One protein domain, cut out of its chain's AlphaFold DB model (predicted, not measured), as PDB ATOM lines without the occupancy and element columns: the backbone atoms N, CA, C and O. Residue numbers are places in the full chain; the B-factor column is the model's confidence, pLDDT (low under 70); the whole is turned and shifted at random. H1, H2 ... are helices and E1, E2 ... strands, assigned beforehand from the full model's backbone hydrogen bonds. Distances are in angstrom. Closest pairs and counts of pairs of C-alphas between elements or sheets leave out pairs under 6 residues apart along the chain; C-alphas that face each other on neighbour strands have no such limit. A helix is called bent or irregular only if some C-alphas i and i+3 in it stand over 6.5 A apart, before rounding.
ATOM      1  N   TRP A  52     -60.094   2.744  24.974       39.16
ATOM      2  CA  TRP A  52     -59.568   1.741  25.905       39.16
ATOM      3  C   TRP A  52     -58.050   1.518  25.766       39.16
ATOM      4  O   TRP A  52     -57.404   1.233  26.774       39.16
ATOM      5  N   VAL A  53     -57.455   1.737  24.585       42.03
ATOM      6  CA  VAL A  53     -55.991   1.762  24.406       42.03
ATOM      7  C   VAL A  53     -55.405   3.077  24.897       42.03
ATOM      8  O   VAL A  53     -54.400   3.045  25.590       42.03
ATOM      9  N   ILE A  54     -56.067   4.218  24.676       46.81
ATOM     10  CA  ILE A  54     -55.695   5.502  25.287       46.81
ATOM     11  C   ILE A  54     -55.752   5.382  26.812       46.81
ATOM     12  O   ILE A  54     -54.800   5.739  27.491       46.81
ATOM     13  N   GLN A  55     -56.809   4.795  27.379       45.97
ATOM     14  CA  GLN A  55     -56.892   4.536  28.821       45.97
ATOM     15  C   GLN A  55     -55.877   3.490  29.310       45.97
ATOM     16  O   GLN A  55     -55.371   3.615  30.425       45.97
ATOM     17  N   GLY A  56     -55.550   2.481  28.500       45.47
ATOM     18  CA  GLY A  56     -54.498   1.502  28.777       45.47
ATOM     19  C   GLY A  56     -53.103   2.129  28.776       45.47
ATOM     20  O   GLY A  56     -52.345   1.919  29.718       45.47
ATOM     21  N   ALA A  57     -52.802   2.964  27.784       47.59
ATOM     22  CA  ALA A  57     -51.579   3.745  27.664       47.59
ATOM     23  C   ALA A  57     -51.460   4.748  28.817       47.59
ATOM     24  O   ALA A  57     -50.438   4.771  29.492       47.59
ATOM     25  N   LEU A  58     -52.532   5.484  29.138       52.44
ATOM     26  CA  LEU A  58     -52.593   6.420  30.269       52.44
ATOM     27  C   LEU A  58     -52.305   5.744  31.620       52.44
ATOM     28  O   LEU A  58     -51.685   6.364  32.479       52.44
ATOM     29  N   ARG A  59     -52.692   4.472  31.811       49.09
ATOM     30  CA  ARG A  59     -52.350   3.685  33.017       49.09
ATOM     31  C   ARG A  59     -50.872   3.285  33.092       49.09
ATOM     32  O   ARG A  59     -50.418   2.927  34.174       49.09
ATOM     33  N   GLN A  60     -50.153   3.321  31.971       50.09
ATOM     34  CA  GLN A  60     -48.720   3.021  31.866       50.09
ATOM     35  C   GLN A  60     -47.860   4.297  31.798       50.09
ATOM     36  O   GLN A  60     -46.631   4.218  31.827       50.09
ATOM     37  N   ILE A  61     -48.476   5.486  31.715       57.28
ATOM     38  CA  ILE A  61     -47.743   6.752  31.753       57.28
ATOM     39  C   ILE A  61     -47.266   7.016  33.180       57.28
ATOM     40  O   ILE A  61     -48.034   7.307  34.092       57.28
ATOM     41  N   GLU A  62     -45.952   6.964  33.331       65.88
ATOM     42  CA  GLU A  62     -45.200   7.410  34.498       65.88
ATOM     43  C   GLU A  62     -44.582   8.810  34.299       65.88
ATOM     44  O   GLU A  62     -44.424   9.279  33.172       65.88
ATOM     45  N   HIS A  63     -44.180   9.477  35.386       70.06
ATOM     46  CA  HIS A  63     -43.602  10.829  35.350       70.06
ATOM     47  C   HIS A  63     -42.312  10.953  34.519       70.06
ATOM     48  O   HIS A  63     -41.966  12.056  34.110       70.06
ATOM     49  N   TRP A  64     -41.616   9.849  34.230       72.88
ATOM     50  CA  TRP A  64     -40.428   9.819  33.361       72.88
ATOM     51  C   TRP A  64     -40.738  10.047  31.882       72.88
ATOM     52  O   TRP A  64     -39.828  10.348  31.116       72.88
ATOM     53  N   HIS A  65     -42.000   9.874  31.482       67.69
ATOM     54  CA  HIS A  65     -42.463  10.150  30.123       67.69
ATOM     55  C   HIS A  65     -42.808  11.627  29.909       67.69
ATOM     56  O   HIS A  65     -43.220  12.001  28.816       67.69
ATOM     57  N   LEU A  66     -42.685  12.462  30.946       73.12
ATOM     58  CA  LEU A  66     -42.826  13.905  30.826       73.12
ATOM     59  C   LEU A  66     -41.450  14.523  30.584       73.12
ATOM     60  O   LEU A  66     -40.565  14.449  31.437       73.12
ATOM     61  N   ASP A  67     -41.296  15.198  29.452       75.12
ATOM     62  CA  ASP A  67     -40.081  15.937  29.110       75.12
ATOM     63  C   ASP A  67     -39.860  17.132  30.052       75.12
ATOM     64  O   ASP A  67     -38.725  17.571  30.268       75.12
ATOM     65  N   TRP A  68     -40.946  17.687  30.605       83.00
ATOM     66  CA  TRP A  68     -40.916  18.837  31.503       83.00
ATOM     67  C   TRP A  68     -42.193  18.962  32.358       83.00
ATOM     68  O   TRP A  68     -43.253  18.435  32.023       83.00
ATOM     69  N   ILE A  69     -42.083  19.707  33.463       88.75
ATOM     70  CA  ILE A  69     -43.187  20.103  34.356       88.75
ATOM     71  C   ILE A  69     -43.097  21.610  34.663       88.75
ATOM     72  O   ILE A  69     -42.014  22.190  34.553       88.75
ATOM     73  N   ARG A  70     -44.211  22.261  35.034       85.88
ATOM     74  CA  ARG A  70     -44.244  23.688  35.433       85.88
ATOM     75  C   ARG A  70     -43.867  23.905  36.894       85.88
ATOM     76  O   ARG A  70     -43.329  24.957  37.238       85.88
ATOM     77  N   SER A  71     -44.179  22.936  37.743       88.06
ATOM     78  CA  SER A  71     -43.885  22.954  39.172       88.06
ATOM     79  C   SER A  71     -42.382  22.886  39.432       88.06
ATOM     80  O   SER A  71     -41.638  22.208  38.721       88.06
ATOM     81  N   GLU A  72     -41.909  23.598  40.454       88.06
ATOM     82  CA  GLU A  72     -40.475  23.718  40.731       88.06
ATOM     83  C   GLU A  72     -39.969  22.483  41.489       88.06
ATOM     84  O   GLU A  72     -40.446  22.167  42.576       88.06
ATOM     85  N   VAL A  73     -38.965  21.783  40.949       88.25
ATOM     86  CA  VAL A  73     -38.273  20.709  41.682       88.25
ATOM     87  C   VAL A  73     -37.338  21.339  42.715       88.25
ATOM     88  O   VAL A  73     -36.289  21.882  42.369       88.25
ATOM     89  N   THR A  74     -37.696  21.265  43.995       86.31
ATOM     90  CA  THR A  74     -36.971  21.953  45.076       86.31
ATOM     91  C   THR A  74     -35.898  21.091  45.737       86.31
ATOM     92  O   THR A  74     -34.964  21.626  46.346       86.31
ATOM     93  N   ALA A  75     -35.992  19.765  45.615       81.12
ATOM     94  CA  ALA A  75     -34.965  18.823  46.051       81.12
ATOM     95  C   ALA A  75     -35.058  17.486  45.295       81.12
ATOM     96  O   ALA A  75     -36.110  17.120  44.783       81.12
ATOM     97  N   LEU A  76     -33.954  16.734  45.265       82.00
ATOM     98  CA  LEU A  76     -33.948  15.323  44.864       82.00
ATOM     99  C   LEU A  76     -34.170  14.452  46.109       82.00
ATOM    100  O   LEU A  76     -33.658  14.788  47.182       82.00
ATOM    101  N   GLY A  77     -34.953  13.384  45.969       68.31
ATOM    102  CA  GLY A  77     -35.309  12.487  47.072       68.31
ATOM    103  C   GLY A  77     -34.238  11.429  47.380       68.31
ATOM    104  O   GLY A  77     -33.176  11.400  46.759       68.31
ATOM    105  N   ASP A  78     -34.506  10.594  48.388       61.56
ATOM    106  CA  ASP A  78     -33.644   9.489  48.829       61.56
ATOM    107  C   ASP A  78     -34.522   8.235  49.036       61.56
ATOM    108  O   ASP A  78     -35.637   8.341  49.556       61.56
ATOM    109  N   GLY A  79     -34.041   7.054  48.634       72.62
ATOM    110  CA  GLY A  79     -34.856   5.827  48.589       72.62
ATOM    111  C   GLY A  79     -35.878   5.838  47.445       72.62
ATOM    112  O   GLY A  79     -35.542   6.246  46.342       72.62
ATOM    113  N   ASP A  80     -37.121   5.426  47.713       69.44
ATOM    114  CA  ASP A  80     -38.173   5.302  46.686       69.44
ATOM    115  C   ASP A  80     -38.712   6.659  46.180       69.44
ATOM    116  O   ASP A  80     -39.543   6.693  45.274       69.44
ATOM    117  N   VAL A  81     -38.289   7.785  46.770       78.69
ATOM    118  CA  VAL A  81     -38.661   9.141  46.335       78.69
ATOM    119  C   VAL A  81     -37.543   9.710  45.474       78.69
ATOM    120  O   VAL A  81     -36.402   9.815  45.912       78.69
ATOM    121  N   VAL A  82     -37.891  10.152  44.274       80.94
ATOM    122  CA  VAL A  82     -36.954  10.623  43.251       80.94
ATOM    123  C   VAL A  82     -36.807  12.141  43.306       80.94
ATOM    124  O   VAL A  82     -35.703  12.671  43.166       80.94
ATOM    125  N   ALA A  83     -37.900  12.863  43.568       82.69
ATOM    126  CA  ALA A  83     -37.900  14.323  43.635       82.69
ATOM    127  C   ALA A  83     -38.972  14.877  44.587       82.69
ATOM    128  O   ALA A  83     -40.059  14.316  44.721       82.69
ATOM    129  N   GLU A  84     -38.667  16.010  45.223       89.19
ATOM    130  CA  GLU A  84     -39.616  16.844  45.966       89.19
ATOM    131  C   GLU A  84     -39.951  18.087  45.127       89.19
ATOM    132  O   GLU A  84     -39.055  18.764  44.617       89.19
ATOM    133  N   ILE A  85     -41.243  18.376  44.976       90.94
ATOM    134  CA  ILE A  85     -41.774  19.342  44.011       90.94
ATOM    135  C   ILE A  85     -42.684  20.358  44.722       90.94
ATOM    136  O   ILE A  85     -43.528  19.998  45.558       90.94
ATOM    137  N   ASP A  86     -42.505  21.633  44.375       91.06
ATOM    138  CA  ASP A  86     -43.364  22.750  44.760       91.06
ATOM    139  C   ASP A  86     -44.410  23.028  43.665       91.06
ATOM    140  O   ASP A  86     -44.037  23.478  42.576       91.06
ATOM    141  N   PRO A  87     -45.699  22.713  43.897       90.38
ATOM    142  CA  PRO A  87     -46.728  22.803  42.870       90.38
ATOM    143  C   PRO A  87     -47.010  24.249  42.460       90.38
ATOM    144  O   PRO A  87     -47.247  25.107  43.304       90.38
ATOM    145  N   CYS A  88     -47.073  24.522  41.157       88.81
ATOM    146  CA  CYS A  88     -47.332  25.879  40.661       88.81
ATOM    147  C   CYS A  88     -48.789  26.352  40.835       88.81
ATOM    148  O   CYS A  88     -49.064  27.543  40.702       88.81
ATOM    149  N   TRP A  89     -49.722  25.434  41.103       84.88
ATOM    150  CA  TRP A  89     -51.158  25.716  41.218       84.88
ATOM    151  C   TRP A  89     -51.619  26.021  42.650       84.88
ATOM    152  O   TRP A  89     -52.758  26.436  42.851       84.88
ATOM    153  N   ALA A  90     -50.763  25.833  43.661       81.75
ATOM    154  CA  ALA A  90     -51.123  26.081  45.054       81.75
ATOM    155  C   ALA A  90     -49.916  26.485  45.909       81.75
ATOM    156  O   ALA A  90     -48.844  25.901  45.799       81.75
ATOM    157  N   ASP A  91     -50.111  27.426  46.838       77.50
ATOM    158  CA  ASP A  91     -49.048  27.881  47.742       77.50
ATOM    159  C   ASP A  91     -48.608  26.760  48.704       77.50
ATOM    160  O   ASP A  91     -49.364  26.346  49.589       77.50
ATOM    161  N   SER A  92     -47.360  26.294  48.590       80.00
ATOM    162  CA  SER A  92     -46.765  25.354  49.546       80.00
ATOM    163  C   SER A  92     -45.895  26.067  50.575       80.00
ATOM    164  O   SER A  92     -44.818  26.580  50.276       80.00
ATOM    165  N   ALA A  93     -46.287  26.016  51.849       72.38
ATOM    166  CA  ALA A  93     -45.463  26.558  52.934       72.38
ATOM    167  C   ALA A  93     -44.115  25.823  53.107       72.38
ATOM    168  O   ALA A  93     -43.192  26.366  53.717       72.38
ATOM    169  N   SER A  94     -44.003  24.582  52.613       75.69
ATOM    170  CA  SER A  94     -42.795  23.754  52.712       75.69
ATOM    171  C   SER A  94     -41.948  23.738  51.436       75.69
ATOM    172  O   SER A  94     -40.824  23.238  51.485       75.69
ATOM    173  N   GLY A  95     -42.482  24.231  50.312       78.56
ATOM    174  CA  GLY A  95     -41.894  24.095  48.974       78.56
ATOM    175  C   GLY A  95     -41.774  22.644  48.483       78.56
ATOM    176  O   GLY A  95     -41.006  22.360  47.575       78.56
ATOM    177  N   ARG A  96     -42.423  21.681  49.154       84.06
ATOM    178  CA  ARG A  96     -42.196  20.227  48.978       84.06
ATOM    179  C   ARG A  96     -43.503  19.447  49.114       84.06
ATOM    180  O   ARG A  96     -43.597  18.487  49.885       84.06
ATOM    181  N   ARG A  97     -44.566  19.950  48.485       87.38
ATOM    182  CA  ARG A  97     -45.927  19.412  48.659       87.38
ATOM    183  C   ARG A  97     -46.147  18.145  47.843       87.38
ATOM    184  O   ARG A  97     -46.875  17.269  48.313       87.38
ATOM    185  N   ILE A  98     -45.509  18.038  46.680       90.56
ATOM    186  CA  ILE A  98     -45.588  16.858  45.823       90.56
ATOM    187  C   ILE A  98     -44.291  16.051  45.931       90.56
ATOM    188  O   ILE A  98     -43.200  16.614  45.946       90.56
ATOM    189  N   LEU A  99     -44.414  14.730  46.024       87.12
ATOM    190  CA  LEU A  99     -43.300  13.786  45.936       87.12
ATOM    191  C   LEU A  99     -43.447  12.972  44.650       87.12
ATOM    192  O   LEU A  99     -44.526  12.440  44.408       87.12
ATOM    193  N   ALA A 100     -42.391  12.862  43.849       82.50
ATOM    194  CA  ALA A 100     -42.317  11.918  42.733       82.50
ATOM    195  C   ALA A 100     -41.621  10.634  43.200       82.50
ATOM    196  O   ALA A 100     -40.562  10.713  43.826       82.50
ATOM    197  N   PHE A 101     -42.207   9.472  42.922       78.88
ATOM    198  CA  PHE A 101     -41.708   8.166  43.366       78.88
ATOM    199  C   PHE A 101     -41.068   7.372  42.232       78.88
ATOM    200  O   PHE A 101     -41.497   7.501  41.094       78.88
ATOM    201  N   GLU A 102     -40.131   6.470  42.544       70.31
ATOM    202  CA  GLU A 102     -39.494   5.574  41.562       70.31
ATOM    203  C   GLU A 102     -40.515   4.715  40.798       70.31
ATOM    204  O   GLU A 102     -40.269   4.309  39.669       70.31
ATOM    205  N   SER A 103     -41.693   4.495  41.387       65.38
ATOM    206  CA  SER A 103     -42.821   3.790  40.770       65.38
ATOM    207  C   SER A 103     -43.516   4.560  39.644       65.38
ATOM    208  O   SER A 103     -44.566   4.125  39.186       65.38
ATOM    209  N   GLY A 104     -43.054   5.763  39.303       63.69
ATOM    210  CA  GLY A 104     -43.643   6.532  38.218       63.69
ATOM    211  C   GLY A 104     -44.767   7.497  38.607       63.69
ATOM    212  O   GLY A 104     -45.128   8.336  37.786       63.69
ATOM    213  N   LEU A 105     -45.262   7.482  39.845       76.56
ATOM    214  CA  LEU A 105     -46.398   8.309  40.281       76.56
ATOM    215  C   LEU A 105     -45.978   9.518  41.125       76.56
ATOM    216  O   LEU A 105     -44.924   9.530  41.764       76.56
ATOM    217  N   PHE A 106     -46.861  10.515  41.179       81.81
ATOM    218  CA  PHE A 106     -46.762  11.640  42.100       81.81
ATOM    219  C   PHE A 106     -47.614  11.393  43.350       81.81
ATOM    220  O   PHE A 106     -48.587  10.642  43.337       81.81
ATOM    221  N   TYR A 107     -47.288  12.061  44.449       85.12
ATOM    222  CA  TYR A 107     -48.061  12.006  45.685       85.12
ATOM    223  C   TYR A 107     -48.186  13.389  46.310       85.12
ATOM    224  O   TYR A 107     -47.184  14.047  46.594       85.12
ATOM    225  N   CYS A 108     -49.419  13.817  46.569       85.62
ATOM    226  CA  CYS A 108     -49.712  15.051  47.282       85.62
ATOM    227  C   CYS A 108     -49.735  14.798  48.789       85.62
ATOM    228  O   CYS A 108     -50.635  14.134  49.300       85.62
ATOM    229  N   ARG A 109     -48.781  15.384  49.521       82.00
ATOM    230  CA  ARG A 109     -48.656  15.197  50.976       82.00
ATOM    231  C   ARG A 109     -49.769  15.851  51.784       82.00
ATOM    232  O   ARG A 109     -50.083  15.378  52.864       82.00
ATOM    233  N   GLU A 110     -50.313  16.961  51.298       83.19
ATOM    234  CA  GLU A 110     -51.346  17.711  52.023       83.19
ATOM    235  C   GLU A 110     -52.706  17.010  51.973       83.19
ATOM    236  O   GLU A 110     -53.436  17.016  52.958       83.19
ATOM    237  N   HIS A 111     -53.020  16.380  50.839       82.06
ATOM    238  CA  HIS A 111     -54.290  15.679  50.622       82.06
ATOM    239  C   HIS A 111     -54.167  14.158  50.764       82.06
ATOM    240  O   HIS A 111     -55.154  13.451  50.593       82.06
ATOM    241  N   GLU A 112     -52.963  13.666  51.053       82.38
ATOM    242  CA  GLU A 112     -52.629  12.247  51.204       82.38
ATOM    243  C   GLU A 112     -53.081  11.367  50.017       82.38
ATOM    244  O   GLU A 112     -53.494  10.222  50.196       82.38
ATOM    245  N   LYS A 113     -52.988  11.888  48.783       74.50
ATOM    246  CA  LYS A 113     -53.437  11.208  47.553       74.50
ATOM    247  C   LYS A 113     -52.303  10.991  46.556       74.50
ATOM    248  O   LYS A 113     -51.495  11.890  46.321       74.50
ATOM    249  N   ALA A 114     -52.304   9.819  45.923       77.38
ATOM    250  CA  ALA A 114     -51.517   9.569  44.722       77.38
ATOM    251  C   ALA A 114     -52.133  10.308  43.527       77.38
ATOM    252  O   ALA A 114     -53.356  10.385  43.395       77.38
ATOM    253  N   LEU A 115     -51.272  10.850  42.678       76.31
ATOM    254  CA  LEU A 115     -51.612  11.540  41.447       76.31
ATOM    255  C   LEU A 115     -50.892  10.831  40.302       76.31
ATOM    256  O   LEU A 115     -49.667  10.687  40.315       76.31
ATOM    257  N   ASP A 116     -51.665  10.384  39.320       80.00
ATOM    258  CA  ASP A 116     -51.120   9.971  38.033       80.00
ATOM    259  C   ASP A 116     -50.623  11.200  37.239       80.00
ATOM    260  O   ASP A 116     -51.007  12.340  37.543       80.00
ATOM    261  N   PRO A 117     -49.744  11.007  36.240       80.50
ATOM    262  CA  PRO A 117     -49.233  12.112  35.434       80.50
ATOM    263  C   PRO A 117     -50.319  12.924  34.722       80.50
ATOM    264  O   PRO A 117     -50.178  14.139  34.627       80.50
ATOM    265  N   LEU A 118     -51.424  12.303  34.292       80.31
ATOM    266  CA  LEU A 118     -52.535  13.004  33.637       80.31
ATOM    267  C   LEU A 118     -53.181  14.032  34.579       80.31
ATOM    268  O   LEU A 118     -53.336  15.199  34.220       80.31
ATOM    269  N   ARG A 119     -53.499  13.635  35.815       80.50
ATOM    270  CA  ARG A 119     -54.041  14.530  36.848       80.50
ATOM    271  C   ARG A 119     -53.042  15.583  37.301       80.50
ATOM    272  O   ARG A 119     -53.437  16.711  37.574       80.50
ATOM    273  N   PHE A 120     -51.762  15.225  37.400       85.62
ATOM    274  CA  PHE A 120     -50.709  16.179  37.744       85.62
ATOM    275  C   PHE A 120     -50.607  17.292  36.688       85.62
ATOM    276  O   PHE A 120     -50.587  18.469  37.040       85.62
ATOM    277  N   VAL A 121     -50.629  16.937  35.398       88.00
ATOM    278  CA  VAL A 121     -50.664  17.906  34.294       88.00
ATOM    279  C   VAL A 121     -51.954  18.729  34.310       88.00
ATOM    280  O   VAL A 121     -51.889  19.949  34.186       88.00
ATOM    281  N   ALA A 122     -53.107  18.097  34.542       84.81
ATOM    282  CA  ALA A 122     -54.393  18.790  34.625       84.81
ATOM    283  C   ALA A 122     -54.418  19.868  35.728       84.81
ATOM    284  O   ALA A 122     -54.967  20.949  35.522       84.81
ATOM    285  N   LEU A 123     -53.775  19.617  36.875       87.62
ATOM    286  CA  LEU A 123     -53.614  20.608  37.947       87.62
ATOM    287  C   LEU A 123     -52.690  21.768  37.537       87.62
ATOM    288  O   LEU A 123     -52.973  22.924  37.842       87.62
ATOM    289  N   GLU A 124     -51.601  21.494  36.812       90.50
ATOM    290  CA  GLU A 124     -50.686  22.537  36.314       90.50
ATOM    291  C   GLU A 124     -51.276  23.407  35.193       90.50
ATOM    292  O   GLU A 124     -50.820  24.538  34.985       90.50
ATOM    293  N   GLU A 125     -52.258  22.882  34.461       87.25
ATOM    294  CA  GLU A 125     -53.016  23.623  33.447       87.25
ATOM    295  C   GLU A 125     -54.261  24.325  34.010       87.25
ATOM    296  O   GLU A 125     -54.905  25.087  33.293       87.25
ATOM    297  N   GLY A 126     -54.587  24.128  35.293       84.19
ATOM    298  CA  GLY A 126     -55.790  24.702  35.906       84.19
ATOM    299  C   GLY A 126     -57.097  24.077  35.403       84.19
ATOM    300  O   GLY A 126     -58.145  24.705  35.500       84.19
ATOM    301  N   ILE A 127     -57.028  22.858  34.856       82.88
ATOM    302  CA  ILE A 127     -58.190  22.036  34.479       82.88
ATOM    303  C   ILE A 127     -58.841  21.440  35.739       82.88
ATOM    304  O   ILE A 127     -60.052  21.231  35.786       82.88
ATOM    305  N   LEU A 128     -58.036  21.179  36.773       79.94
ATOM    306  CA  LEU A 128     -58.491  20.816  38.115       79.94
ATOM    307  C   LEU A 128     -58.140  21.937  39.102       79.94
ATOM    308  O   LEU A 128     -57.033  22.476  39.052       79.94
ATOM    309  N   ASP A 129     -59.056  22.237  40.024       79.56
ATOM    310  CA  ASP A 129     -58.878  23.279  41.041       79.56
ATOM    311  C   ASP A 129     -58.131  22.755  42.289       79.56
ATOM    312  O   ASP A 129     -57.442  23.513  42.979       79.56
ATOM    313  N   GLY A 130     -58.226  21.452  42.580       78.12
ATOM    314  CA  GLY A 130     -57.581  20.796  43.718       78.12
ATOM    315  C   GLY A 130     -57.245  19.320  43.476       78.12
ATOM    316  O   GLY A 130     -57.834  18.637  42.642       78.12
ATOM    317  N   CYS A 131     -56.273  18.779  44.224       78.38
ATOM    318  CA  CYS A 131     -55.804  17.392  44.035       78.38
ATOM    319  C   CYS A 131     -56.855  16.326  44.412       78.38
ATOM    320  O   CYS A 131     -56.641  15.127  44.222       78.38
ATOM    321  N   GLU A 132     -57.947  16.739  45.039       74.56
ATOM    322  CA  GLU A 132     -59.073  15.915  45.437       74.56
ATOM    323  C   GLU A 132     -60.131  15.749  44.342       74.56
ATOM    324  O   GLU A 132     -60.927  14.811  44.460       74.56
ATOM    325  N   ASP A 133     -60.089  16.589  43.306       67.31
ATOM    326  CA  ASP A 133     -61.097  16.671  42.257       67.31
ATOM    327  C   ASP A 133     -61.030  15.490  41.275       67.31
ATOM    328  O   ASP A 133     -59.983  14.888  40.993       67.31
ATOM    329  N   ALA A 134     -62.200  15.116  40.757       64.19
ATOM    330  CA  ALA A 134     -62.320  14.128  39.696       64.19
ATOM    331  C   ALA A 134     -62.210  14.813  38.330       64.19
ATOM    332  O   ALA A 134     -62.776  15.883  38.125       64.19
ATOM    333  N   LEU A 135     -61.510  14.173  37.392       60.91
ATOM    334  CA  LEU A 135     -61.420  14.648  36.016       60.91
ATOM    335  C   LEU A 135     -62.737  14.308  35.300       60.91
ATOM    336  O   LEU A 135     -63.011  13.134  35.047       60.91
ATOM    337  N   GLY A 136     -63.576  15.320  35.078       48.34
ATOM    338  CA  GLY A 136     -64.836  15.198  34.338       48.34
ATOM    339  C   GLY A 136     -64.615  15.070  32.828       48.34
ATOM    340  O   GLY A 136     -63.506  15.290  32.347       48.34
ATOM    341  N   GLU A 137     -65.665  14.726  32.078       42.25
ATOM    342  CA  GLU A 137     -65.560  14.457  30.633       42.25
ATOM    343  C   GLU A 137     -65.089  15.671  29.819       42.25
ATOM    344  O   GLU A 137     -64.201  15.508  28.988       42.25
ATOM    345  N   GLU A 138     -65.578  16.882  30.119       47.19
ATOM    346  CA  GLU A 138     -65.116  18.119  29.459       47.19
ATOM    347  C   GLU A 138     -63.623  18.396  29.717       47.19
ATOM    348  O   GLU A 138     -62.905  18.788  28.807       47.19
ATOM    349  N   GLY A 139     -63.119  18.135  30.930       50.38
ATOM    350  CA  GLY A 139     -61.708  18.370  31.275       50.38
ATOM    351  C   GLY A 139     -60.756  17.239  30.868       50.38
ATOM    352  O   GLY A 139     -59.538  17.412  30.895       50.38
ATOM    353  N   PHE A 140     -61.281  16.063  30.512       61.12
ATOM    354  CA  PHE A 140     -60.471  14.888  30.188       61.12
ATOM    355  C   PHE A 140     -59.699  15.064  28.877       61.12
ATOM    356  O   PHE A 140     -58.508  14.755  28.824       61.12
ATOM    357  N   VAL A 141     -60.357  15.584  27.839       54.06
ATOM    358  CA  VAL A 141     -59.752  15.779  26.512       54.06
ATOM    359  C   VAL A 141     -58.634  16.822  26.579       54.06
ATOM    360  O   VAL A 141     -57.517  16.556  26.131       54.06
ATOM    361  N   ASP A 142     -58.892  17.946  27.250       61.62
ATOM    362  CA  ASP A 142     -57.908  19.012  27.463       61.62
ATOM    363  C   ASP A 142     -56.692  18.522  28.265       61.62
ATOM    364  O   ASP A 142     -55.548  18.867  27.959       61.62
ATOM    365  N   ALA A 143     -56.908  17.655  29.260       70.62
ATOM    366  CA  ALA A 143     -55.825  17.076  30.050       70.62
ATOM    367  C   ALA A 143     -54.956  16.106  29.234       70.62
ATOM    368  O   ALA A 143     -53.735  16.100  29.398       70.62
ATOM    369  N   VAL A 144     -55.550  15.301  28.342       65.44
ATOM    370  CA  VAL A 144     -54.805  14.391  27.451       65.44
ATOM    371  C   VAL A 144     -54.001  15.180  26.417       65.44
ATOM    372  O   VAL A 144     -52.842  14.848  26.164       65.44
ATOM    373  N   ALA A 145     -54.571  16.257  25.869       63.81
ATOM    374  CA  ALA A 145     -53.861  17.161  24.969       63.81
ATOM    375  C   ALA A 145     -52.651  17.812  25.667       63.81
ATOM    376  O   ALA A 145     -51.530  17.738  25.159       63.81
ATOM    377  N   ALA A 146     -52.844  18.345  26.876       73.75
ATOM    378  CA  ALA A 146     -51.769  18.933  27.672       73.75
ATOM    379  C   ALA A 146     -50.685  17.919  28.078       73.75
ATOM    380  O   ALA A 146     -49.503  18.258  28.161       73.75
ATOM    381  N   LEU A 147     -51.066  16.663  28.332       76.69
ATOM    382  CA  LEU A 147     -50.134  15.578  28.634       76.69
ATOM    383  C   LEU A 147     -49.248  15.256  27.417       76.69
ATOM    384  O   LEU A 147     -48.039  15.073  27.568       76.69
ATOM    385  N   ARG A 148     -49.828  15.255  26.211       70.19
ATOM    386  CA  ARG A 148     -49.113  15.017  24.947       70.19
ATOM    387  C   ARG A 148     -48.132  16.140  24.613       70.19
ATOM    388  O   ARG A 148     -47.001  15.861  24.223       70.19
ATOM    389  N   GLU A 149     -48.506  17.402  24.836       73.44
ATOM    390  CA  GLU A 149     -47.600  18.553  24.656       73.44
ATOM    391  C   GLU A 149     -46.319  18.461  25.508       73.44
ATOM    392  O   GLU A 149     -45.316  19.124  25.229       73.44
ATOM    393  N   ARG A 150     -46.333  17.618  26.545       79.81
ATOM    394  CA  ARG A 150     -45.219  17.396  27.471       79.81
ATOM    395  C   ARG A 150     -44.394  16.155  27.143       79.81
ATOM    396  O   ARG A 150     -43.624  15.716  27.991       79.81
ATOM    397  N   GLY A 151     -44.529  15.613  25.934       58.81
ATOM    398  CA  GLY A 151     -43.705  14.509  25.438       58.81
ATOM    399  C   GLY A 151     -44.231  13.115  25.782       58.81
ATOM    400  O   GLY A 151     -43.599  12.125  25.415       58.81
ATOM    401  N   ALA A 152     -45.395  13.010  26.435       64.00
ATOM    402  CA  ALA A 152     -45.988  11.715  26.740       64.00
ATOM    403  C   ALA A 152     -46.472  11.020  25.447       64.00
ATOM    404  O   ALA A 152     -47.192  11.640  24.657       64.00
ATOM    405  N   PRO A 153     -46.133   9.734  25.232       48.91
ATOM    406  CA  PRO A 153     -46.496   8.993  24.025       48.91
ATOM    407  C   PRO A 153     -47.963   8.538  24.087       48.91
ATOM    408  O   PRO A 153     -48.253   7.392  24.432       48.91
ATOM    409  N   VAL A 154     -48.895   9.455  23.808       53.47
ATOM    410  CA  VAL A 154     -50.347   9.208  23.866       53.47
ATOM    411  C   VAL A 154     -51.022   9.587  22.526       53.47
ATOM    412  O   VAL A 154     -50.850  10.728  22.086       53.47
ATOM    413  N   PRO A 155     -51.804   8.687  21.896       45.62
ATOM    414  CA  PRO A 155     -52.621   8.907  20.683       45.62
ATOM    415  C   PRO A 155     -53.468  10.181  20.561       45.62
ATOM    416  O   PRO A 155     -53.898  10.678  21.598       45.62
ATOM    417  N   HIS A 156     -53.801  10.647  19.339       44.09
ATOM    418  CA  HIS A 156     -54.772  11.732  19.057       44.09
ATOM    419  C   HIS A 156     -56.245  11.322  19.270       44.09
ATOM    420  O   HIS A 156     -56.599  10.163  19.123       44.09
ATOM    421  N   TRP A 157     -57.096  12.292  19.624       42.94
ATOM    422  CA  TRP A 157     -58.550  12.141  19.768       42.94
ATOM    423  C   TRP A 157     -59.220  13.258  18.962       42.94
ATOM    424  O   TRP A 157     -59.037  14.424  19.311       42.94
ATOM    425  N   GLU A 158     -59.962  12.930  17.905       36.78
ATOM    426  CA  GLU A 158     -60.713  13.905  17.102       36.78
ATOM    427  C   GLU A 158     -62.163  13.427  16.945       36.78
ATOM    428  O   GLU A 158     -62.436  12.447  16.265       36.78
ATOM    429  N   GLY A 159     -63.097  14.093  17.628       37.72
ATOM    430  CA  GLY A 159     -64.529  13.842  17.487       37.72
ATOM    431  C   GLY A 159     -65.358  14.552  18.559       37.72
ATOM    432  O   GLY A 159     -65.291  14.191  19.735       37.72
TER     433      GLY A 159
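What this domain is: This is residues 52 to 159 of the 1074 residues of an uncharacterized protein of Halorubrum sp. E3 (UniProt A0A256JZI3). A twisted five-strand antiparallel sheet, E1 to E5, makes one end of an elongated body, and H1 and H3 lie toward the other end, with H2 in the middle, over E4 and packed crosswise on H3. The 108 printed residues hold three named helices and five named strands in the order H1 E1 E2 E3 E4 E5 H2 H3, a mixed class with under half of the residues in named elements. The whole is compact, with a radius of gyration of the C-alphas of 13.4 A and spans of 43 by 26 by 21 A.

How they stand to each other: H1, residues 52 to 60, is close to but not clearly touching H2, residues 117 to 124; their closest C-alphas, Leu 58 and Leu 118, are 7.4 A apart. E1, residues 72 to 76, E2, 81 to 86, E3, 98 to 101, E4, 106 to 108, and E5, 113 to 115, form a meander, each strand the antiparallel neighbour of the one before. Within hydrogen-bond range are N 74 and O 84 of E1 and E2, 2.9 A, N 100 and O 83 of E3 and E2, 2.9 A, N 107 and O 99 of E4 and E3, 2.8 A, and N 115 and O 106 of E5 and E4, 2.8 A. H2 is on the sheet over E4, at a height over the sheet of 8.9 A, and only just stands up from it, rising 41 degrees. H3, residues 137 to 148, touches H2 with residues 142 to 147 alone, about perpendicular at 79 degrees; the closest C-alphas, Ala 122 and Ala 143, are 5.1 A apart. Every O i to N i+4 pair is within hydrogen-bond range in H1 and H2, and 6 of 8 in H3.

Where its parts are: H1 begins at C-alpha 52, (-59.568, 1.741, 25.905), and is 12.4 A long. E2 spans 14.5 A. H3 spans 17.4 A, ends at C-alpha 148, (-49.113, 15.017, 24.947), and is only just irregular, with C-alphas 138 and 141 6.6 A apart.

The domain as a whole: The printed part has no cut. The C-alphas farthest apart, Asp 78 and Gly 159, are 44.2 A apart. The links H1 to E1, E2 to E3 and H2 to H3 are long. Residues under 70 in pLDDT include 52 to 62, 133 to 142 and 151 to 159.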